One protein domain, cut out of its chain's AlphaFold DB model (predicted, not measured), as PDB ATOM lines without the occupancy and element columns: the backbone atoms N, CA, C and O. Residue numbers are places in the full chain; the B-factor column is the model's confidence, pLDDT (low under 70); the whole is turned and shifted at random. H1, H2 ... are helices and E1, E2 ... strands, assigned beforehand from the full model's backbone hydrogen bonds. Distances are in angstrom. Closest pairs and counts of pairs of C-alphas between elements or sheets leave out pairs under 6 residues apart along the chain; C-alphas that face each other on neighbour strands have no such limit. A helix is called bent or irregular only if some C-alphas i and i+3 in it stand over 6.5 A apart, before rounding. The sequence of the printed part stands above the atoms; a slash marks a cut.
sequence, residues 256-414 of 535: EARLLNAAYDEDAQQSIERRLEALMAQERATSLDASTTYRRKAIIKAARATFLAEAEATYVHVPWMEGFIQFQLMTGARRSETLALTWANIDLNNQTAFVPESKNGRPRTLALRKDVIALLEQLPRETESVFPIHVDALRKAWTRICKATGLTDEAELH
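What this domain is: This is residues 256 to 414 of the 535 residues of the protein "Phage integrase family protein" of Paraburkholderia hospita (UniProt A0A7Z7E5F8). A small strand hairpin, E1 and E2, sits at one end of a lobe with the short helices H4, H5 and H6; the long helix H1, packed on H4 with its first half, runs out of this lobe to a helical hairpin, H2 and H3, at the far end. H7 crosses the first half of H1 at a steep tilt. The printed part has 159 residues, with seven named helices and two named strands in the order H1 H2 H3 H4 H5 E1 E2 H6 H7. The sheet, E1 - E2, is antiparallel and the class is mostly helix. The whole is loose, with a radius of gyration of the C-alphas of 18.8 A and spans of 53 by 40 by 30 A.

Where its parts are: E1 is residues 352 to 355, 9.8 A long, and E2 residues 364 to 367, 10.0 A. H1, residues 256 to 279, is 34.4 A long and begins with C-alpha 256 at (186.768, 326.383, 206.996). H2 is residues 281 to 289, 13.0 A. H3, residues 293 to 314, 30.1 A, has a kink of 47 degrees near residue 307 and is irregular: C-alphas 306 and 309 are 7.3 A apart. H4 is residues 320 to 331, 15.9 A; H5 residues 335 to 339, 6.2 A; H6 residues 370 to 377, 10.6 A. H7, residues 391 to 405, 20.8 A, ends with C-alpha 405 at (193.745, 333.103, 206.030).

How they stand to each other: E1 and E2 form a hairpin, with N 355 and O 364 2.8 A apart and N 353 and O 366 3.0 A apart, within hydrogen-bond range. The closest C-alphas of H4 and E2 are those of Thr 331 and Leu 366, 6.6 A apart. H4 touches H6 (Phe 327 and Val 372, closest C-alphas 6.4 A) at a shallow tilt of 26 degrees, opposite ways. With residues 324 to 328 alone, H4 touches H5; the closest C-alphas, of Phe 324 and Thr 338, are 7.5 A apart. H1 touches H4 with residues 260 to 267 alone (Ala 263 and Glu 322, closest C-alphas 5.3 A), at a tilt of 36 degrees, only just steep. H1 touches H7 with residues 258 to 266 alone (Ala 262 and Ile 401, closest C-alphas 5.5 A), at a steep tilt of 55 degrees. With residues 272 to 279 alone, H1 touches H3 (Leu 276 and Ala 311, closest C-alphas 5.1 A). H2 and H3 form a helical hairpin at a shallow tilt of 1 degrees. Every O i to N i+4 pair is within hydrogen-bond range in H1, H2, H4, H5, H6 and H7, and 16 of 18 in H3.

The domain as a whole: The C-alphas farthest apart, of Thr 292 and Asn 350, are 56.1 A apart. The printed part has no cut. The links H5 to E1 and H6 to H7 are long. Residues 358 to 361 have pLDDT under 70; the mean of the printed part is 92.6.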
ATOM      1  N   GLU A 256     186.908 326.993 205.667       94.62
ATOM      2  CA  GLU A 256     186.768 326.383 206.996       94.62
ATOM      3  C   GLU A 256     188.049 325.667 207.431       94.62
ATOM      4  O   GLU A 256     188.516 325.874 208.546       94.62
ATOM      5  N   ALA A 257     188.667 324.892 206.535       95.19
ATOM      6  CA  ALA A 257     189.925 324.208 206.825       95.19
ATOM      7  C   ALA A 257     191.057 325.207 207.109       95.19
ATOM      8  O   ALA A 257     191.777 325.062 208.092       95.19
ATOM      9  N   ARG A 258     191.183 326.267 206.298       95.81
ATOM     10  CA  ARG A 258     192.171 327.333 206.540       95.81
ATOM     11  C   ARG A 258     191.909 328.063 207.858       95.81
ATOM     12  O   ARG A 258     192.856 328.356 208.579       95.81
ATOM     13  N   LEU A 259     190.642 328.335 208.171       95.75
ATOM     14  CA  LEU A 259     190.225 328.978 209.414       95.75
ATOM     15  C   LEU A 259     190.601 328.135 210.637       95.75
ATOM     16  O   LEU A 259     191.141 328.678 211.596       95.75
ATOM     17  N   LEU A 260     190.343 326.827 210.590       96.00
ATOM     18  CA  LEU A 260     190.685 325.904 211.670       96.00
ATOM     19  C   LEU A 260     192.200 325.712 211.804       96.00
ATOM     20  O   LEU A 260     192.697 325.754 212.921       96.00
ATOM     21  N   ASN A 261     192.946 325.620 210.700       97.25
ATOM     22  CA  ASN A 261     194.411 325.546 210.750       97.25
ATOM     23  C   ASN A 261     195.028 326.810 211.373       97.25
ATOM     24  O   ASN A 261     195.895 326.721 212.231       97.25
ATOM     25  N   ALA A 262     194.543 327.998 211.007       97.19
ATOM     26  CA  ALA A 262     195.018 329.238 211.620       97.19
ATOM     27  C   ALA A 262     194.596 329.371 213.097       97.19
ATOM     28  O   ALA A 262     195.295 330.005 213.884       97.19
ATOM     29  N   ALA A 263     193.459 328.788 213.487       96.75
ATOM     30  CA  ALA A 263     193.056 328.708 214.888       96.75
ATOM     31  C   ALA A 263     193.949 327.746 215.685       96.75
ATOM     32  O   ALA A 263     194.336 328.085 216.800       96.75
ATOM     33  N   TYR A 264     194.329 326.613 215.088       96.62
ATOM     34  CA  TYR A 264     195.308 325.685 215.647       96.62
ATOM     35  C   TYR A 264     196.643 326.391 215.910       96.62
ATOM     36  O   TYR A 264     197.175 326.294 217.012       96.62
ATOM     37  N   ASP A 265     197.144 327.179 214.954       96.62
ATOM     38  CA  ASP A 265     198.391 327.936 215.126       96.62
ATOM     39  C   ASP A 265     198.310 328.947 216.290       96.62
ATOM     40  O   ASP A 265     199.266 329.112 217.054       96.62
ATOM     41  N   GLU A 266     197.165 329.615 216.467       96.19
ATOM     42  CA  GLU A 266     196.923 330.536 217.591       96.19
ATOM     43  C   GLU A 266     196.848 329.820 218.947       96.19
ATOM     44  O   GLU A 266     197.313 330.352 219.961       96.19
ATOM     45  N   ASP A 267     196.258 328.627 218.981       95.94
ATOM     46  CA  ASP A 267     196.183 327.787 220.177       95.94
ATOM     47  C   ASP A 267     197.553 327.187 220.527       95.94
ATOM     48  O   ASP A 267     197.945 327.176 221.699       95.94
ATOM     49  N   ALA A 268     198.337 326.784 219.524       96.25
ATOM     50  CA  ALA A 268     199.703 326.305 219.695       96.25
ATOM     51  C   ALA A 268     200.602 327.407 220.272       96.25
ATOM     52  O   ALA A 268     201.291 327.182 221.266       96.25
ATOM     53  N   GLN A 269     200.536 328.632 219.732       95.06
ATOM     54  CA  GLN A 269     201.280 329.778 220.272       95.06
ATOM     55  C   GLN A 269     200.922 330.062 221.736       95.06
ATOM     56  O   GLN A 269     201.818 330.225 222.565       95.06
ATOM     57  N   GLN A 270     199.632 330.069 222.084       93.81
ATOM     58  CA  GLN A 270     199.195 330.254 223.473       93.81
ATOM     59  C   GLN A 270     199.663 329.118 224.389       93.81
ATOM     60  O   GLN A 270     200.070 329.362 225.527       93.81
ATOM     61  N   SER A 271     199.642 327.879 223.897       95.38
ATOM     62  CA  SER A 271     200.096 326.701 224.639       95.38
ATOM     63  C   SER A 271     201.606 326.744 224.900       95.38
ATOM     64  O   SER A 271     202.048 326.468 226.020       95.38
ATOM     65  N   ILE A 272     202.396 327.173 223.911       96.12
ATOM     66  CA  ILE A 272     203.842 327.403 224.040       96.12
ATOM     67  C   ILE A 272     204.116 328.521 225.048       96.12
ATOM     68  O   ILE A 272     204.945 328.347 225.938       96.12
ATOM     69  N   GLU A 273     203.403 329.650 224.970       94.31
ATOM     70  CA  GLU A 273     203.556 330.752 225.930       94.31
ATOM     71  C   GLU A 273     203.227 330.315 227.363       94.31
ATOM     72  O   GLU A 273     203.963 330.643 228.296       94.31
ATOM     73  N   ARG A 274     202.170 329.517 227.544       93.19
ATOM     74  CA  ARG A 274     201.799 328.949 228.845       93.19
ATOM     75  C   ARG A 274     202.876 328.004 229.382       93.19
ATOM     76  O   ARG A 274     203.224 328.085 230.561       93.19
ATOM     77  N   ARG A 275     203.421 327.123 228.535       96.12
ATOM     78  CA  ARG A 275     204.514 326.206 228.902       96.12
ATOM     79  C   ARG A 275     205.789 326.968 229.256       96.12
ATOM     80  O   ARG A 275     206.437 326.640 230.247       96.12
ATOM     81  N   LEU A 276     206.114 327.999 228.484       95.62
ATOM     82  CA  LEU A 276     207.260 328.867 228.714       95.62
ATOM     83  C   LEU A 276     207.154 329.596 230.060       95.62
ATOM     84  O   LEU A 276     208.120 329.603 230.816       95.62
ATOM     85  N   GLU A 277     205.989 330.160 230.393       94.06
ATOM     86  CA  GLU A 277     205.785 330.824 231.690       94.06
ATOM     87  C   GLU A 277     205.927 329.832 232.859       94.06
ATOM     88  O   GLU A 277     206.480 330.189 233.896       94.06
ATOM     89  N   ALA A 278     205.502 328.574 232.683       94.12
ATOM     90  CA  ALA A 278     205.689 327.528 233.690       94.12
ATOM     91  C   ALA A 278     207.172 327.166 233.904       94.12
ATOM     92  O   ALA A 278     207.589 326.990 235.047       94.12
ATOM     93  N   LEU A 279     207.969 327.085 232.831       95.38
ATOM     94  CA  LEU A 279     209.416 326.839 232.916       95.38
ATOM     95  C   LEU A 279     210.164 328.030 233.534       95.38
ATOM     96  O   LEU A 279     211.075 327.836 234.327       95.38
ATOM     97  N   MET A 280     209.732 329.258 233.230       95.12
ATOM     98  CA  MET A 280     210.341 330.505 233.708       95.12
ATOM     99  C   MET A 280     209.906 330.927 235.124       95.12
ATOM    100  O   MET A 280     210.209 332.047 235.549       95.12
ATOM    101  N   ALA A 281     209.155 330.098 235.856       94.06
ATOM    102  CA  ALA A 281     208.538 330.482 237.127       94.06
ATOM    103  C   ALA A 281     209.565 330.950 238.178       94.06
ATOM    104  O   ALA A 281     209.325 331.926 238.898       94.06
ATOM    105  N   GLN A 282     210.732 330.303 238.236       91.56
ATOM    106  CA  GLN A 282     211.800 330.652 239.173       91.56
ATOM    107  C   GLN A 282     212.452 331.995 238.812       91.56
ATOM    108  O   GLN A 282     212.600 332.875 239.662       91.56
ATOM    109  N   GLU A 283     212.771 332.206 237.538       93.12
ATOM    110  CA  GLU A 283     213.349 333.447 237.020       93.12
ATOM    111  C   GLU A 283     212.361 334.606 237.132       93.12
ATOM    112  O   GLU A 283     212.764 335.760 237.313       93.12
ATOM    113  N   ARG A 284     211.058 334.317 237.065       90.25
ATOM    114  CA  ARG A 284     209.999 335.296 237.308       90.25
ATOM    115  C   ARG A 284     210.023 335.793 238.748       90.25
ATOM    116  O   ARG A 284     209.966 337.006 238.950       90.25
ATOM    117  N   ALA A 285     210.187 334.891 239.717       91.88
ATOM    118  CA  ALA A 285     210.368 335.255 241.120       91.88
ATOM    119  C   ALA A 285     211.640 336.098 241.312       91.88
ATOM    120  O   ALA A 285     211.567 337.215 241.819       91.88
ATOM    121  N   THR A 286     212.779 335.658 240.763       90.62
ATOM    122  CA  THR A 286     214.042 336.423 240.820       90.62
ATOM    123  C   THR A 286     213.925 337.804 240.164       90.62
ATOM    124  O   THR A 286     214.493 338.794 240.629       90.62
ATOM    125  N   SER A 287     213.163 337.910 239.073       90.81
ATOM    126  CA  SER A 287     212.898 339.183 238.412       90.81
ATOM    127  C   SER A 287     212.075 340.135 239.280       90.81
ATOM    128  O   SER A 287     212.212 341.346 239.104       90.81
ATOM    129  N   LEU A 288     211.192 339.655 240.155       90.81
ATOM    130  CA  LEU A 288     210.413 340.522 241.046       90.81
ATOM    131  C   LEU A 288     211.300 341.121 242.146       90.81
ATOM    132  O   LEU A 288     211.167 342.313 242.438       90.81
ATOM    133  N   ASP A 289     212.270 340.345 242.631       91.25
ATOM    134  CA  ASP A 289     213.244 340.758 243.650       91.25
ATOM    135  C   ASP A 289     214.278 341.771 243.127       91.25
ATOM    136  O   ASP A 289     214.904 342.509 243.890       91.25
ATOM    137  N   ALA A 290     214.461 341.859 241.806       89.56
ATOM    138  CA  ALA A 290     215.390 342.812 241.216       89.56
ATOM    139  C   ALA A 290     214.921 344.271 241.398       89.56
ATOM    140  O   ALA A 290     213.774 344.639 241.118       89.56
ATOM    141  N   SER A 291     215.858 345.133 241.806       87.94
ATOM    142  CA  SER A 291     215.595 346.526 242.199       87.94
ATOM    143  C   SER A 291     215.263 347.478 241.047       87.94
ATOM    144  O   SER A 291     214.615 348.499 241.268       87.94
ATOM    145  N   THR A 292     215.681 347.176 239.812       93.06
ATOM    146  CA  THR A 292     215.477 348.065 238.656       93.06
ATOM    147  C   THR A 292     214.703 347.388 237.535       93.06
ATOM    148  O   THR A 292     214.968 346.238 237.183       93.06
ATOM    149  N   THR A 293     213.800 348.135 236.892       91.94
ATOM    150  CA  THR A 293     213.008 347.669 235.739       91.94
ATOM    151  C   THR A 293     213.874 347.099 234.612       91.94
ATOM    152  O   THR A 293     213.475 346.136 233.960       91.94
ATOM    153  N   TYR A 294     215.068 347.661 234.388       92.06
ATOM    154  CA  TYR A 294     216.010 347.152 233.390       92.06
ATOM    155  C   TYR A 294     216.500 345.741 233.737       92.06
ATOM    156  O   TYR A 294     216.440 344.853 232.889       92.06
ATOM    157  N   ARG A 295     216.905 345.507 234.996       89.69
ATOM    158  CA  ARG A 295     217.323 344.176 235.459       89.69
ATOM    159  C   ARG A 295     216.182 343.168 235.383       89.69
ATOM    160  O   ARG A 295     216.402 342.076 234.874       89.69
ATOM    161  N   ARG A 296     214.962 343.559 235.778       91.62
ATOM    162  CA  ARG A 296     213.762 342.713 235.625       91.62
ATOM    163  C   ARG A 296     213.603 342.240 234.180       91.62
ATOM    164  O   ARG A 296     213.551 341.050 233.899       91.62
ATOM    165  N   LYS A 297     213.609 343.181 233.229       92.81
ATOM    166  CA  LYS A 297     213.482 342.867 231.798       92.81
ATOM    167  C   LYS A 297     214.632 342.007 231.275       92.81
ATOM    168  O   LYS A 297     214.385 341.138 230.447       92.81
ATOM    169  N   ALA A 298     215.860 342.236 231.741       93.31
ATOM    170  CA  ALA A 298     217.024 341.457 231.332       93.31
ATOM    171  C   ALA A 298     216.922 339.989 231.777       93.31
ATOM    172  O   ALA A 298     217.132 339.109 230.947       93.31
ATOM    173  N   ILE A 299     216.524 339.734 233.031       91.69
ATOM    174  CA  ILE A 299     216.314 338.377 233.571       91.69
ATOM    175  C   ILE A 299     215.274 337.631 232.731       91.69
ATOM    176  O   ILE A 299     215.537 336.542 232.236       91.69
ATOM    177  N   ILE A 300     214.125 338.260 232.481       93.06
ATOM    178  CA  ILE A 300     213.035 337.657 231.701       93.06
ATOM    179  C   ILE A 300     213.433 337.419 230.247       93.06
ATOM    180  O   ILE A 300     213.084 336.391 229.673       93.06
ATOM    181  N   LYS A 301     214.175 338.351 229.640       94.38
ATOM    182  CA  LYS A 301     214.666 338.194 228.268       94.38
ATOM    183  C   LYS A 301     215.655 337.031 228.158       94.38
ATOM    184  O   LYS A 301     215.563 336.272 227.199       94.38
ATOM    185  N   ALA A 302     216.572 336.901 229.116       93.31
ATOM    186  CA  ALA A 302     217.530 335.801 229.161       93.31
ATOM    187  C   ALA A 302     216.819 334.457 229.369       93.31
ATOM    188  O   ALA A 302     217.015 333.546 228.575       93.31
ATOM    189  N   ALA A 303     215.919 334.378 230.351       92.88
ATOM    190  CA  ALA A 303     215.130 333.181 230.631       92.88
ATOM    191  C   ALA A 303     214.301 332.737 229.412       92.88
ATOM    192  O   ALA A 303     214.335 331.571 229.028       92.88
ATOM    193  N   ARG A 304     213.640 333.680 228.723       94.69
ATOM    194  CA  ARG A 304     212.903 333.380 227.487       94.69
ATOM    195  C   ARG A 304     213.806 332.804 226.399       94.69
ATOM    196  O   ARG A 304     213.384 331.888 225.712       94.69
ATOM    197  N   ALA A 305     215.025 333.317 226.232       94.12
ATOM    198  CA  ALA A 305     215.960 332.781 225.243       94.12
ATOM    199  C   ALA A 305     216.420 331.351 225.583       94.12
ATOM    200  O   ALA A 305     216.603 330.551 224.672       94.12
ATOM    201  N   THR A 306     216.566 331.029 226.871       94.75
ATOM    202  CA  THR A 306     216.967 329.693 227.337       94.75
ATOM    203  C   THR A 306     215.851 328.661 227.175       94.75
ATOM    204  O   THR A 306     216.091 327.582 226.640       94.75
ATOM    205  N   PHE A 307     214.629 328.980 227.614       95.56
ATOM    206  CA  PHE A 307     213.549 327.992 227.742       95.56
ATOM    207  C   PHE A 307     212.616 327.893 226.532       95.56
ATOM    208  O   PHE A 307     211.797 326.980 226.480       95.56
ATOM    209  N   LEU A 308     212.705 328.797 225.548       95.00
ATOM    210  CA  LEU A 308     211.775 328.803 224.410       95.00
ATOM    211  C   LEU A 308     211.846 327.520 223.571       95.00
ATOM    212  O   LEU A 308     210.799 326.961 223.267       95.00
ATOM    213  N   ALA A 309     213.044 327.009 223.276       95.38
ATOM    214  CA  ALA A 309     213.191 325.763 222.518       95.38
ATOM    215  C   ALA A 309     212.614 324.547 223.272       95.38
ATOM    216  O   ALA A 309     211.979 323.680 222.677       95.38
ATOM    217  N   GLU A 310     212.791 324.496 224.597       95.62
ATOM    218  CA  GLU A 310     212.196 323.447 225.430       95.62
ATOM    219  C   GLU A 310     210.669 323.581 225.498       95.62
ATOM    220  O   GLU A 310     209.953 322.580 225.434       95.62
ATOM    221  N   ALA A 311     210.150 324.808 225.587       95.94
ATOM    222  CA  ALA A 311     208.715 325.063 225.573       95.94
ATOM    223  C   ALA A 311     208.076 324.619 224.248       95.94
ATOM    224  O   ALA A 311     207.057 323.934 224.272       95.94
ATOM    225  N   GLU A 312     208.696 324.936 223.108       95.69
ATOM    226  CA  GLU A 312     208.255 324.493 221.778       95.69
ATOM    227  C   GLU A 312     208.306 322.968 221.607       95.69
ATOM    228  O   GLU A 312     207.463 322.400 220.918       95.69
ATOM    229  N   ALA A 313     209.251 322.285 222.258       95.81
ATOM    230  CA  ALA A 313     209.357 320.828 222.190       95.81
ATOM    231  C   ALA A 313     208.395 320.089 223.140       95.81
ATOM    232  O   ALA A 313     208.053 318.936 222.886       95.81
ATOM    233  N   THR A 314     207.989 320.716 224.250       96.75
ATOM    234  CA  THR A 314     207.270 320.043 225.354       96.75
ATOM    235  C   THR A 314     205.863 320.575 225.620       96.75
ATOM    236  O   THR A 314     205.222 320.132 226.577       96.75
ATOM    237  N   TYR A 315     205.367 321.535 224.833       96.25
ATOM    238  CA  TYR A 315     204.016 322.055 225.036       96.25
ATOM    239  C   TYR A 315     202.954 320.976 224.793       96.25
ATOM    240  O   TYR A 315     203.103 320.077 223.967       96.25
ATOM    241  N   VAL A 316     201.847 321.100 225.522       94.94
ATOM    242  CA  VAL A 316     200.632 320.321 225.289       94.94
ATOM    243  C   VAL A 316     199.642 321.244 224.602       94.94
ATOM    244  O   VAL A 316     199.331 322.308 225.136       94.94
ATOM    245  N   HIS A 317     199.175 320.850 223.420       94.75
ATOM    246  CA  HIS A 317     198.209 321.629 222.652       94.75
ATOM    247  C   HIS A 317     196.853 321.689 223.356       94.75
ATOM    248  O   HIS A 317     196.303 320.653 223.732       94.75
ATOM    249  N   VAL A 318     196.305 322.895 223.506       94.31
ATOM    250  CA  VAL A 318     194.984 323.131 224.100       94.31
ATOM    251  C   VAL A 318     194.081 323.859 223.090       94.31
ATOM    252  O   VAL A 318     194.309 325.043 222.843       94.31
ATOM    253  N   PRO A 319     193.030 323.211 222.544       95.25
ATOM    254  CA  PRO A 319     192.285 323.718 221.384       95.25
ATOM    255  C   PRO A 319     191.168 324.715 221.759       95.25
ATOM    256  O   PRO A 319     189.986 324.495 221.468       95.25
ATOM    257  N   TRP A 320     191.490 325.812 222.453       94.31
ATOM    258  CA  TRP A 320     190.483 326.793 222.881       94.31
ATOM    259  C   TRP A 320     189.845 327.562 221.718       94.31
ATOM    260  O   TRP A 320     188.619 327.708 221.689       94.31
ATOM    261  N   MET A 321     190.635 328.078 220.780       95.31
ATOM    262  CA  MET A 321     190.163 328.831 219.621       95.31
ATOM    263  C   MET A 321     189.513 327.918 218.588       95.31
ATOM    264  O   MET A 321     188.424 328.230 218.097       95.31
ATOM    265  N   GLU A 322     190.129 326.773 218.296       95.31
ATOM    266  CA  GLU A 322     189.539 325.745 217.436       95.31
ATOM    267  C   GLU A 322     188.177 325.312 217.979       95.31
ATOM    268  O   GLU A 322     187.164 325.356 217.270       95.31
ATOM    269  N   GLY A 323     188.136 324.980 219.273       95.38
ATOM    270  CA  GLY A 323     186.916 324.555 219.928       95.38
ATOM    271  C   GLY A 323     185.858 325.649 219.957       95.38
ATOM    272  O   GLY A 323     184.684 325.385 219.699       95.38
ATOM    273  N   PHE A 324     186.254 326.902 220.173       96.81
ATOM    274  CA  PHE A 324     185.344 328.040 220.124       96.81
ATOM    275  C   PHE A 324     184.700 328.218 218.735       96.81
ATOM    276  O   PHE A 324     183.489 328.458 218.631       96.81
ATOM    277  N   ILE A 325     185.485 328.094 217.659       96.31
ATOM    278  CA  ILE A 325     185.006 328.231 216.275       96.31
ATOM    279  C   ILE A 325     184.059 327.089 215.919       96.31
ATOM    280  O   ILE A 325     182.937 327.345 215.466       96.31
ATOM    281  N   GLN A 326     184.471 325.843 216.169       95.62
ATOM    282  CA  GLN A 326     183.648 324.667 215.896       95.62
ATOM    283  C   GLN A 326     182.349 324.699 216.703       95.62
ATOM    284  O   GLN A 326     181.269 324.489 216.148       95.62
ATOM    285  N   PHE A 327     182.417 325.067 217.985       96.12
ATOM    286  CA  PHE A 327     181.233 325.206 218.823       96.12
ATOM    287  C   PHE A 327     180.233 326.207 218.228       96.12
ATOM    288  O   PHE A 327     179.037 325.915 218.165       96.12
ATOM    289  N   GLN A 328     180.686 327.367 217.738       95.44
ATOM    290  CA  GLN A 328     179.789 328.331 217.088       95.44
ATOM    291  C   GLN A 328     179.211 327.814 215.764       95.44
ATOM    292  O   GLN A 328     178.015 328.001 215.531       95.44
ATOM    293  N   LEU A 329     180.015 327.144 214.932       95.12
ATOM    294  CA  LEU A 329     179.574 326.565 213.655       95.12
ATOM    295  C   LEU A 329     178.557 325.428 213.827       95.12
ATOM    296  O   LEU A 329     177.713 325.223 212.955       95.12
ATOM    297  N   MET A 330     178.618 324.694 214.938       94.12
ATOM    298  CA  MET A 330     177.755 323.535 215.180       94.12
ATOM    299  C   MET A 330     176.500 323.873 215.993       94.12
ATOM    300  O   MET A 330     175.446 323.284 215.762       94.12
ATOM    301  N   THR A 331     176.577 324.829 216.925       93.88
ATOM    302  CA  THR A 331     175.451 325.177 217.821       93.88
ATOM    303  C   THR A 331     174.716 326.451 217.415       93.88
ATOM    304  O   THR A 331     173.624 326.737 217.910       93.88
ATOM    305  N   GLY A 332     175.337 327.282 216.571       92.88
ATOM    306  CA  GLY A 332     174.835 328.610 216.249       92.88
ATOM    307  C   GLY A 332     174.709 329.525 217.469       92.88
ATOM    308  O   GLY A 332     173.945 330.487 217.408       92.88
ATOM    309  N   ALA A 333     175.385 329.260 218.592       92.62
ATOM    310  CA  ALA A 333     175.343 330.111 219.783       92.62
ATOM    311  C   ALA A 333     175.827 331.545 219.489       92.62
ATOM    312  O   ALA A 333     176.597 331.792 218.560       92.62
ATOM    313  N   ARG A 334     175.352 332.541 220.250       91.56
ATOM    314  CA  ARG A 334     175.932 333.894 220.146       91.56
ATOM    315  C   ARG A 334     177.318 333.885 220.791       91.56
ATOM    316  O   ARG A 334     177.449 333.361 221.886       91.56
ATOM    317  N   ARG A 335     178.293 334.605 220.221       93.56
ATOM    318  CA  ARG A 335     179.635 334.816 220.813       93.56
ATOM    319  C   ARG A 335     179.629 335.005 222.336       93.56
ATOM    320  O   ARG A 335     180.395 334.364 223.034       93.56
ATOM    321  N   SER A 336     178.786 335.902 222.857       90.12
ATOM    322  CA  SER A 336     178.723 336.168 224.303       90.12
ATOM    323  C   SER A 336     178.131 335.015 225.115       90.12
ATOM    324  O   SER A 336     178.481 334.881 226.273       90.12
ATOM    325  N   GLU A 337     177.231 334.221 224.527       92.50
ATOM    326  CA  GLU A 337     176.681 333.012 225.158       92.50
ATOM    327  C   GLU A 337     177.777 331.939 225.243       92.50
ATOM    328  O   GLU A 337     177.958 331.352 226.298       92.50
ATOM    329  N   THR A 338     178.566 331.757 224.176       94.31
ATOM    330  CA  THR A 338     179.703 330.820 224.154       94.31
ATOM    331  C   THR A 338     180.795 331.205 225.154       94.31
ATOM    332  O   THR A 338     181.257 330.356 225.903       94.31
ATOM    333  N   LEU A 339     181.184 332.484 225.212       94.19
ATOM    334  CA  LEU A 339     182.229 332.955 226.136       94.19
ATOM    335  C   LEU A 339     181.801 332.962 227.613       94.19
ATOM    336  O   LEU A 339     182.657 332.996 228.488       94.19
ATOM    337  N   ALA A 340     180.495 332.983 227.890       92.25
ATOM    338  CA  ALA A 340     179.953 332.936 229.248       92.25
ATOM    339  C   ALA A 340     179.548 331.514 229.679       92.25
ATOM    340  O   ALA A 340     178.988 331.345 230.760       92.25
ATOM    341  N   LEU A 341     179.773 330.505 228.830       94.69
ATOM    342  CA  LEU A 341     179.394 329.127 229.111       94.69
ATOM    343  C   LEU A 341     180.328 328.521 230.162       94.69
ATOM    344  O   LEU A 341     181.550 328.576 230.028       94.69
ATOM    345  N   THR A 342     179.742 327.906 231.186       95.81
ATOM    346  CA  THR A 342     180.467 327.234 232.269       95.81
ATOM    347  C   THR A 342     180.239 325.730 232.234       95.81
ATOM    348  O   THR A 342     179.208 325.264 231.747       95.81
ATOM    349  N   TRP A 343     181.183 324.959 232.781       96.06
ATOM    350  CA  TRP A 343     181.082 323.496 232.820       96.06
ATOM    351  C   TRP A 343     179.856 323.002 233.594       96.06
ATOM    352  O   TRP A 343     179.263 322.002 233.209       96.06
ATOM    353  N   ALA A 344     179.421 323.739 234.623       95.69
ATOM    354  CA  ALA A 344     178.210 323.433 235.390       95.69
ATOM    355  C   ALA A 344     176.922 323.473 234.548       95.69
ATOM    356  O   ALA A 344     175.913 322.887 234.927       95.69
ATOM    357  N   ASN A 345     176.954 324.162 233.406       95.62
ATOM    358  CA  ASN A 345     175.826 324.280 232.494       95.62
ATOM    359  C   ASN A 345     175.882 323.279 231.328       95.62
ATOM    360  O   ASN A 345     175.020 323.332 230.452       95.62
ATOM    361  N   ILE A 346     176.881 322.394 231.280       96.00
ATOM    362  CA  ILE A 346     176.999 321.367 230.244       96.00
ATOM    363  C   ILE A 346     176.586 320.017 230.821       96.00
ATOM    364  O   ILE A 346     177.194 319.513 231.762       96.00
ATOM    365  N   ASP A 347     175.601 319.399 230.182       94.94
ATOM    366  CA  ASP A 347     175.215 318.020 230.430       94.94
ATOM    367  C   ASP A 347     175.599 317.170 229.215       94.94
ATOM    368  O   ASP A 347     174.909 317.151 228.190       94.94
ATOM    369  N   LEU A 348     176.739 316.484 229.327       92.31
ATOM    370  CA  LEU A 348     177.276 315.629 228.266       92.31
ATOM    371  C   LEU A 348     176.407 314.386 228.030       92.31
ATOM    372  O   LEU A 348     176.335 313.907 226.900       92.31
ATOM    373  N   ASN A 349     175.701 313.900 229.059       91.44
ATOM    374  CA  ASN A 349     174.848 312.716 228.954       91.44
ATOM    375  C   ASN A 349     173.577 313.036 228.169       91.44
ATOM    376  O   ASN A 349     173.213 312.315 227.240       91.44
ATOM    377  N   ASN A 350     172.934 314.155 228.507       94.19
ATOM    378  CA  ASN A 350     171.740 314.626 227.806       94.19
ATOM    379  C   ASN A 350     172.061 315.392 226.516       94.19
ATOM    380  O   ASN A 350     171.145 315.780 225.797       94.19
ATOM    381  N   GLN A 351     173.345 315.596 226.206       95.56
ATOM    382  CA  GLN A 351     173.813 316.329 225.030       95.56
ATOM    383  C   GLN A 351     173.279 317.765 224.982       95.56
ATOM    384  O   GLN A 351     172.801 318.244 223.951       95.56
ATOM    385  N   THR A 352     173.343 318.467 226.113       95.81
ATOM    386  CA  THR A 352     172.805 319.824 226.224       95.81
ATOM    387  C   THR A 352     173.777 320.805 226.862       95.81
ATOM    388  O   THR A 352     174.577 320.451 227.722       95.81
ATOM    389  N   ALA A 353     173.687 322.069 226.443       95.38
ATOM    390  CA  ALA A 353     174.313 323.193 227.130       95.38
ATOM    391  C   ALA A 353     173.256 324.237 227.501       95.38
ATOM    392  O   ALA A 353     172.574 324.791 226.633       95.38
ATOM    393  N   PHE A 354     173.112 324.509 228.792       94.50
ATOM    394  CA  PHE A 354     172.187 325.497 229.321       94.50
ATOM    395  C   PHE A 354     172.793 326.904 229.264       94.50
ATOM    396  O   PHE A 354     173.922 327.148 229.675       94.50
ATOM    397  N   VAL A 355     172.032 327.866 228.754       90.50
ATOM    398  CA  VAL A 355     172.414 329.280 228.711       90.50
ATOM    399  C   VAL A 355     171.441 330.038 229.614       90.50
ATOM    400  O   VAL A 355     170.318 330.305 229.172       90.50
ATOM    401  N   PRO A 356     171.829 330.379 230.859       82.06
ATOM    402  CA  PRO A 356     170.923 330.968 231.849       82.06
ATOM    403  C   PRO A 356     170.453 332.371 231.449       82.06
ATOM    404  O   PRO A 356     169.265 332.681 231.512       82.06
ATOM    405  N   GLU A 357     171.370 333.204 230.953       72.31
ATOM    406  CA  GLU A 357     171.054 334.532 230.436       72.31
ATOM    407  C   GLU A 357     171.432 334.653 228.962       72.31
ATOM    408  O   GLU A 357     172.601 334.780 228.597       72.31
ATOM    409  N   SER A 358     170.429 334.690 228.084       67.12
ATOM    410  CA  SER A 358     170.655 335.107 226.699       67.12
ATOM    411  C   SER A 358     170.680 336.633 226.566       67.12
ATOM    412  O   SER A 358     170.203 337.382 227.426       67.12
ATOM    413  N   LYS A 359     171.145 337.117 225.405       60.75
ATOM    414  CA  LYS A 359     171.090 338.544 225.021       60.75
ATOM    415  C   LYS A 359     169.693 339.174 225.211       60.75
ATOM    416  O   LYS A 359     169.608 340.379 225.421       60.75
ATOM    417  N   ASN A 360     168.629 338.366 225.180       58.41
ATOM    418  CA  ASN A 360     167.233 338.799 225.285       58.41
ATOM    419  C   ASN A 360     166.572 338.458 226.638       58.41
ATOM    420  O   ASN A 360     165.348 338.533 226.740       58.41
ATOM    421  N   GLY A 361     167.348 338.054 227.651       64.50
ATOM    422  CA  GLY A 361     166.861 337.844 229.019       64.50
ATOM    423  C   GLY A 361     166.014 336.585 229.230       64.50
ATOM    424  O   GLY A 361     165.306 336.498 230.224       64.50
ATOM    425  N   ARG A 362     166.053 335.621 228.301       73.44
ATOM    426  CA  ARG A 362     165.418 334.306 228.488       73.44
ATOM    427  C   ARG A 362     166.460 333.194 228.494       73.44
ATOM    428  O   ARG A 362     167.323 333.228 227.608       73.44
ATOM    429  N   PRO A 363     166.365 332.228 229.417       86.94
ATOM    430  CA  PRO A 363     167.202 331.048 229.362       86.94
ATOM    431  C   PRO A 363     166.873 330.231 228.113       86.94
ATOM    432  O   PRO A 363     165.749 330.267 227.602       86.94
ATOM    433  N   ARG A 364     167.865 329.511 227.599       88.62
ATOM    434  CA  ARG A 364     167.677 328.551 226.505       88.62
ATOM    435  C   ARG A 364     168.666 327.407 226.633       88.62
ATOM    436  O   ARG A 364     169.750 327.592 227.173       88.62
ATOM    437  N   THR A 365     168.320 326.274 226.045       91.75
ATOM    438  CA  THR A 365     169.195 325.104 225.977       91.75
ATOM    439  C   THR A 365     169.659 324.902 224.539       91.75
ATOM    440  O   THR A 365     168.867 325.018 223.602       91.75
ATOM    441  N   LEU A 366     170.953 324.660 224.357       93.50
ATOM    442  CA  LEU A 366     171.565 324.282 223.089       93.50
ATOM    443  C   LEU A 366     171.622 322.757 223.014       93.50
ATOM    444  O   LEU A 366     172.039 322.121 223.980       93.50
ATOM    445  N   ALA A 367     171.245 322.189 221.871       92.00
ATOM    446  CA  ALA A 367     171.513 320.787 221.575       92.00
ATOM    447  C   ALA A 367     172.971 320.638 221.118       92.00
ATOM    448  O   ALA A 367     173.427 321.384 220.245       92.00
ATOM    449  N   LEU A 368     173.697 319.694 221.711       94.75
ATOM    450  CA  LEU A 368     175.091 319.404 221.393       94.75
ATOM    451  C   LEU A 368     175.160 318.149 220.528       94.75
ATOM    452  O   LEU A 368     174.649 317.095 220.886       94.75
ATOM    453  N   ARG A 369     175.807 318.246 219.370       92.25
ATOM    454  CA  ARG A 369     176.074 317.076 218.531       92.25
ATOM    455  C   ARG A 369     177.233 316.267 219.137       92.25
ATOM    456  O   ARG A 369     178.051 316.806 219.875       92.25
ATOM    457  N   LYS A 370     177.308 314.967 218.833       93.06
ATOM    458  CA  LYS A 370     178.331 314.052 219.386       93.06
ATOM    459  C   LYS A 370     179.774 314.508 219.144       93.06
ATOM    460  O   LYS A 370     180.635 314.277 219.977       93.06
ATOM    461  N   ASP A 371     180.035 315.157 218.022       92.25
ATOM    462  CA  ASP A 371     181.341 315.735 217.703       92.25
ATOM    463  C   ASP A 371     181.649 317.002 218.513       92.25
ATOM    464  O   ASP A 371     182.787 317.178 218.932       92.25
ATOM    465  N   VAL A 372     180.648 317.835 218.831       92.75
ATOM    466  CA  VAL A 372     180.809 318.928 219.811       92.75
ATOM    467  C   VAL A 372     181.163 318.357 221.181       92.75
ATOM    468  O   VAL A 372     182.000 318.915 221.875       92.75
ATOM    469  N   ILE A 373     180.546 317.243 221.575       94.69
ATOM    470  CA  ILE A 373     180.863 316.569 222.841       94.69
ATOM    471  C   ILE A 373     182.314 316.079 222.836       94.69
ATOM    472  O   ILE A 373     183.053 316.411 223.756       94.69
ATOM    473  N   ALA A 374     182.740 315.387 221.777       93.94
ATOM    474  CA  ALA A 374     184.118 314.916 221.638       93.94
ATOM    475  C   ALA A 374     185.139 316.069 221.676       93.94
ATOM    476  O   ALA A 374     186.195 315.947 222.288       93.94
ATOM    477  N   LEU A 375     184.808 317.210 221.068       93.00
ATOM    478  CA  LEU A 375     185.602 318.435 221.152       93.00
ATOM    479  C   LEU A 375     185.669 318.973 222.594       93.00
ATOM    480  O   LEU A 375     186.744 319.307 223.082       93.00
ATOM    481  N   LEU A 376     184.531 319.062 223.288       94.25
ATOM    482  CA  LEU A 376     184.467 319.553 224.669       94.25
ATOM    483  C   LEU A 376     185.233 318.647 225.645       94.25
ATOM    484  O   LEU A 376     185.774 319.137 226.631       94.25
ATOM    485  N   GLU A 377     185.298 317.343 225.383       93.44
ATOM    486  CA  GLU A 377     186.071 316.384 226.180       93.44
ATOM    487  C   GLU A 377     187.589 316.594 226.076       93.44
ATOM    488  O   GLU A 377     188.306 316.244 227.010       93.44
ATOM    489  N   GLN A 378     188.075 317.211 224.994       91.56
ATOM    490  CA  GLN A 378     189.495 317.540 224.813       91.56
ATOM    491  C   GLN A 378     189.914 318.818 225.553       91.56
ATOM    492  O   GLN A 378     191.109 319.069 225.719       91.56
ATOM    493  N   LEU A 379     188.961 319.646 225.992       93.69
ATOM    494  CA  LEU A 379     189.267 320.908 226.659       93.69
ATOM    495  C   LEU A 379     189.609 320.698 228.145       93.69
ATOM    496  O   LEU A 379     188.929 319.940 228.846       93.69
ATOM    497  N   PRO A 380     190.616 321.417 228.675       92.25
ATOM    498  CA  PRO A 380     190.971 321.340 230.083       92.25
ATOM    499  C   PRO A 380     189.870 321.946 230.960       92.25
ATOM    500  O   PRO A 380     189.331 323.017 230.678       92.25
ATOM    501  N   ARG A 381     189.585 321.284 232.086       93.88
ATOM    502  CA  ARG A 381     188.575 321.707 233.075       93.88
ATOM    503  C   ARG A 381     189.207 322.390 234.288       93.88
ATOM    504  O   ARG A 381     188.897 322.071 235.429       93.88
ATOM    505  N   GLU A 382     190.145 323.295 234.029       89.19
ATOM    506  CA  GLU A 382     190.893 324.008 235.076       89.19
ATOM    507  C   GLU A 382     190.135 325.218 235.631       89.19
ATOM    508  O   GLU A 382     190.320 325.607 236.782       89.19
ATOM    509  N   THR A 383     189.286 325.830 234.804       92.12
ATOM    510  CA  THR A 383     188.478 326.998 235.161       92.12
ATOM    511  C   THR A 383     186.998 326.657 235.110       92.12
ATOM    512  O   THR A 383     186.604 325.728 234.413       92.12
ATOM    513  N   GLU A 384     186.157 327.450 235.772       94.38
ATOM    514  CA  GLU A 384     184.699 327.306 235.677       94.38
ATOM    515  C   GLU A 384     184.185 327.497 234.235       94.38
ATOM    516  O   GLU A 384     183.254 326.814 233.803       94.38
ATOM    517  N   SER A 385     184.813 328.409 233.483       95.06
ATOM    518  CA  SER A 385     184.488 328.675 232.080       95.06
ATOM    519  C   SER A 385     184.972 327.551 231.164       95.06
ATOM    520  O   SER A 385     186.077 327.032 231.330       95.06
ATOM    521  N   VAL A 386     184.158 327.230 230.159       95.44
ATOM    522  CA  VAL A 386     184.485 326.271 229.091       95.44
ATOM    523  C   VAL A 386     185.504 326.870 228.125       95.44
ATOM    524  O   VAL A 386     186.449 326.207 227.710       95.44
ATOM    525  N   PHE A 387     185.330 328.156 227.806       95.38
ATOM    526  CA  PHE A 387     186.228 328.924 226.951       95.38
ATOM    527  C   PHE A 387     186.773 330.111 227.756       95.38
ATOM    528  O   PHE A 387     186.135 331.170 227.785       95.38
ATOM    529  N   PRO A 388     187.936 329.979 228.420       94.19
ATOM    530  CA  PRO A 388     188.548 331.040 229.223       94.19
ATOM    531  C   PRO A 388     189.192 332.139 228.351       94.19
ATOM    532  O   PRO A 388     190.327 332.554 228.566       94.19
ATOM    533  N   ILE A 389     188.461 332.636 227.349       93.44
ATOM    534  CA  ILE A 389     188.931 333.614 226.366       93.44
ATOM    535  C   ILE A 389     188.257 334.962 226.634       93.44
ATOM    536  O   ILE A 389     187.042 335.125 226.498       93.44
ATOM    537  N   HIS A 390     189.045 335.984 226.966       93.06
ATOM    538  CA  HIS A 390     188.520 337.343 227.079       93.06
ATOM    539  C   HIS A 390     188.080 337.896 225.714       93.06
ATOM    540  O   HIS A 390     188.716 337.653 224.691       93.06
ATOM    541  N   VAL A 391     187.033 338.730 225.693       92.31
ATOM    542  CA  VAL A 391     186.467 339.297 224.450       92.31
ATOM    543  C   VAL A 391     187.513 340.045 223.613       92.31
ATOM    544  O   VAL A 391     187.525 339.916 222.389       92.31
ATOM    545  N   ASP A 392     188.404 340.806 224.254       92.06
ATOM    546  CA  ASP A 392     189.472 341.529 223.555       92.06
ATOM    547  C   ASP A 392     190.568 340.594 223.026       92.06
ATOM    548  O   ASP A 392     191.131 340.862 221.964       92.06
ATOM    549  N   ALA A 393     190.849 339.492 223.732       93.38
ATOM    550  CA  ALA A 393     191.778 338.462 223.269       93.38
ATOM    551  C   ALA A 393     191.207 337.751 222.038       93.38
ATOM    552  O   ALA A 393     191.878 337.706 221.009       93.38
ATOM    553  N   LEU A 394     189.933 337.345 222.091       96.12
ATOM    554  CA  LEU A 394     189.216 336.786 220.945       96.12
ATOM    555  C   LEU A 394     189.236 337.743 219.752       96.12
ATOM    556  O   LEU A 394     189.511 337.320 218.639       96.12
ATOM    557  N   ARG A 395     188.965 339.039 219.960       94.94
ATOM    558  CA  ARG A 395     188.988 340.026 218.870       94.94
ATOM    559  C   ARG A 395     190.365 340.096 218.206       94.94
ATOM    560  O   ARG A 395     190.435 340.107 216.984       94.94
ATOM    561  N   LYS A 396     191.439 340.163 218.997       95.31
ATOM    562  CA  LYS A 396     192.814 340.233 218.479       95.31
ATOM    563  C   LYS A 396     193.212 338.948 217.752       95.31
ATOM    564  O   LYS A 396     193.747 339.044 216.653       95.31
ATOM    565  N   ALA A 397     192.918 337.787 218.340       95.62
ATOM    566  CA  ALA A 397     193.169 336.486 217.725       95.62
ATOM    567  C   ALA A 397     192.385 336.344 216.414       95.62
ATOM    568  O   ALA A 397     192.971 336.063 215.380       95.62
ATOM    569  N   TRP A 398     191.094 336.685 216.406       96.75
ATOM    570  CA  TRP A 398     190.270 336.664 215.196       96.75
ATOM    571  C   TRP A 398     190.837 337.542 214.075       96.75
ATOM    572  O   TRP A 398     190.883 337.116 212.925       96.75
ATOM    573  N   THR A 399     191.318 338.751 214.394       95.62
ATOM    574  CA  THR A 399     191.982 339.617 213.406       95.62
ATOM    575  C   THR A 399     193.248 338.971 212.837       95.62
ATOM    576  O   THR A 399     193.477 339.064 211.631       95.62
ATOM    577  N   ARG A 400     194.064 338.304 213.665       95.88
ATOM    578  CA  ARG A 400     195.258 337.582 213.193       95.88
ATOM    579  C   ARG A 400     194.894 336.377 212.328       95.88
ATOM    580  O   ARG A 400     195.448 336.253 211.242       95.88
ATOM    581  N   ILE A 401     193.910 335.582 212.744       96.31
ATOM    582  CA  ILE A 401     193.385 334.429 211.997       96.31
ATOM    583  C   ILE A 401     192.872 334.861 210.622       96.31
ATOM    584  O   ILE A 401     193.262 334.291 209.605       96.31
ATOM    585  N   CYS A 402     192.037 335.902 210.559       95.56
ATOM    586  CA  CYS A 402     191.510 336.399 209.285       95.56
ATOM    587  C   CYS A 402     192.635 336.903 208.375       95.56
ATOM    588  O   CYS A 402     192.635 336.616 207.182       95.56
ATOM    589  N   LYS A 403     193.642 337.585 208.939       95.25
ATOM    590  CA  LYS A 403     194.819 338.029 208.185       95.25
ATOM    591  C   LYS A 403     195.646 336.853 207.652       95.25
ATOM    592  O   LYS A 403     196.044 336.883 206.495       95.25
ATOM    593  N   ALA A 404     195.887 335.824 208.465       94.31
ATOM    594  CA  ALA A 404     196.643 334.632 208.070       94.31
ATOM    595  C   ALA A 404     195.924 333.811 206.984       94.31
ATOM    596  O   ALA A 404     196.561 333.183 206.146       94.31
ATOM    597  N   THR A 405     194.591 333.852 206.972       93.69
ATOM    598  CA  THR A 405     193.745 333.103 206.030       93.69
ATOM    599  C   THR A 405     193.298 333.921 204.816       93.69
ATOM    600  O   THR A 405     192.627 333.384 203.935       93.69
ATOM    601  N   GLY A 406     193.656 335.205 204.731       91.81
ATOM    602  CA  GLY A 406     193.191 336.097 203.663       91.81
ATOM    603  C   GLY A 406     191.676 336.341 203.682       91.81
ATOM    604  O   GLY A 406     191.093 336.648 202.648       91.81
ATOM    605  N   LEU A 407     191.026 336.176 204.838       91.31
ATOM    606  CA  LEU A 407     189.603 336.459 205.059       91.31
ATOM    607  C   LEU A 407     189.409 337.915 205.515       91.31
ATOM    608  O   LEU A 407     188.759 338.188 206.526       91.31
ATOM    609  N   THR A 408     190.032 338.846 204.793       89.31
ATOM    610  CA  THR A 408     189.935 340.298 204.999       89.31
ATOM    611  C   THR A 408     189.327 340.965 203.768       89.31
ATOM    612  O   THR A 408     189.201 340.340 202.714       89.31
ATOM    613  N   ASP A 409     188.929 342.230 203.906       86.69
ATOM    614  CA  ASP A 409     188.458 343.072 202.802       86.69
ATOM    615  C   ASP A 409     187.256 342.452 202.056       86.69
ATOM    616  O   ASP A 409     186.187 342.286 202.636       86.69
ATOM    617  N   GLU A 410     187.406 342.061 200.789       80.06
ATOM    618  CA  GLU A 410     186.317 341.470 199.991       80.06
ATOM    619  C   GLU A 410     185.849 340.100 200.508       80.06
ATOM    620  O   GLU A 410     184.708 339.692 200.277       80.06
ATOM    621  N   ALA A 411     186.722 339.380 201.218       82.06
ATOM    622  CA  ALA A 411     186.428 338.085 201.822       82.06
ATOM    623  C   ALA A 411     186.215 338.176 203.342       82.06
ATOM    624  O   ALA A 411     186.208 337.128 204.002       82.06
ATOM    625  N   GLU A 412     186.040 339.392 203.882       88.94
ATOM    626  CA  GLU A 412     185.954 339.663 205.317       88.94
ATOM    627  C   GLU A 412     184.969 338.720 206.017       88.94
ATOM    628  O   GLU A 412     183.805 338.575 205.627       88.94
ATOM    629  N   LEU A 413     185.465 338.057 207.063       92.38
ATOM    630  CA  LEU A 413     184.687 337.148 207.891       92.38
ATOM    631  C   LEU A 413     184.632 337.669 209.326       92.38
ATOM    632  O   LEU A 413     185.646 337.843 210.003       92.38
ATOM    633  N   HIS A 414     183.424 337.856 209.840       92.06
ATOM    634  CA  HIS A 414     183.190 338.210 211.230       92.06
ATOM    635  C   HIS A 414     182.892 336.960 212.059       92.06
ATOM    636  O   HIS A 414     182.238 336.028 211.606       92.06
TER     637      HIS A 414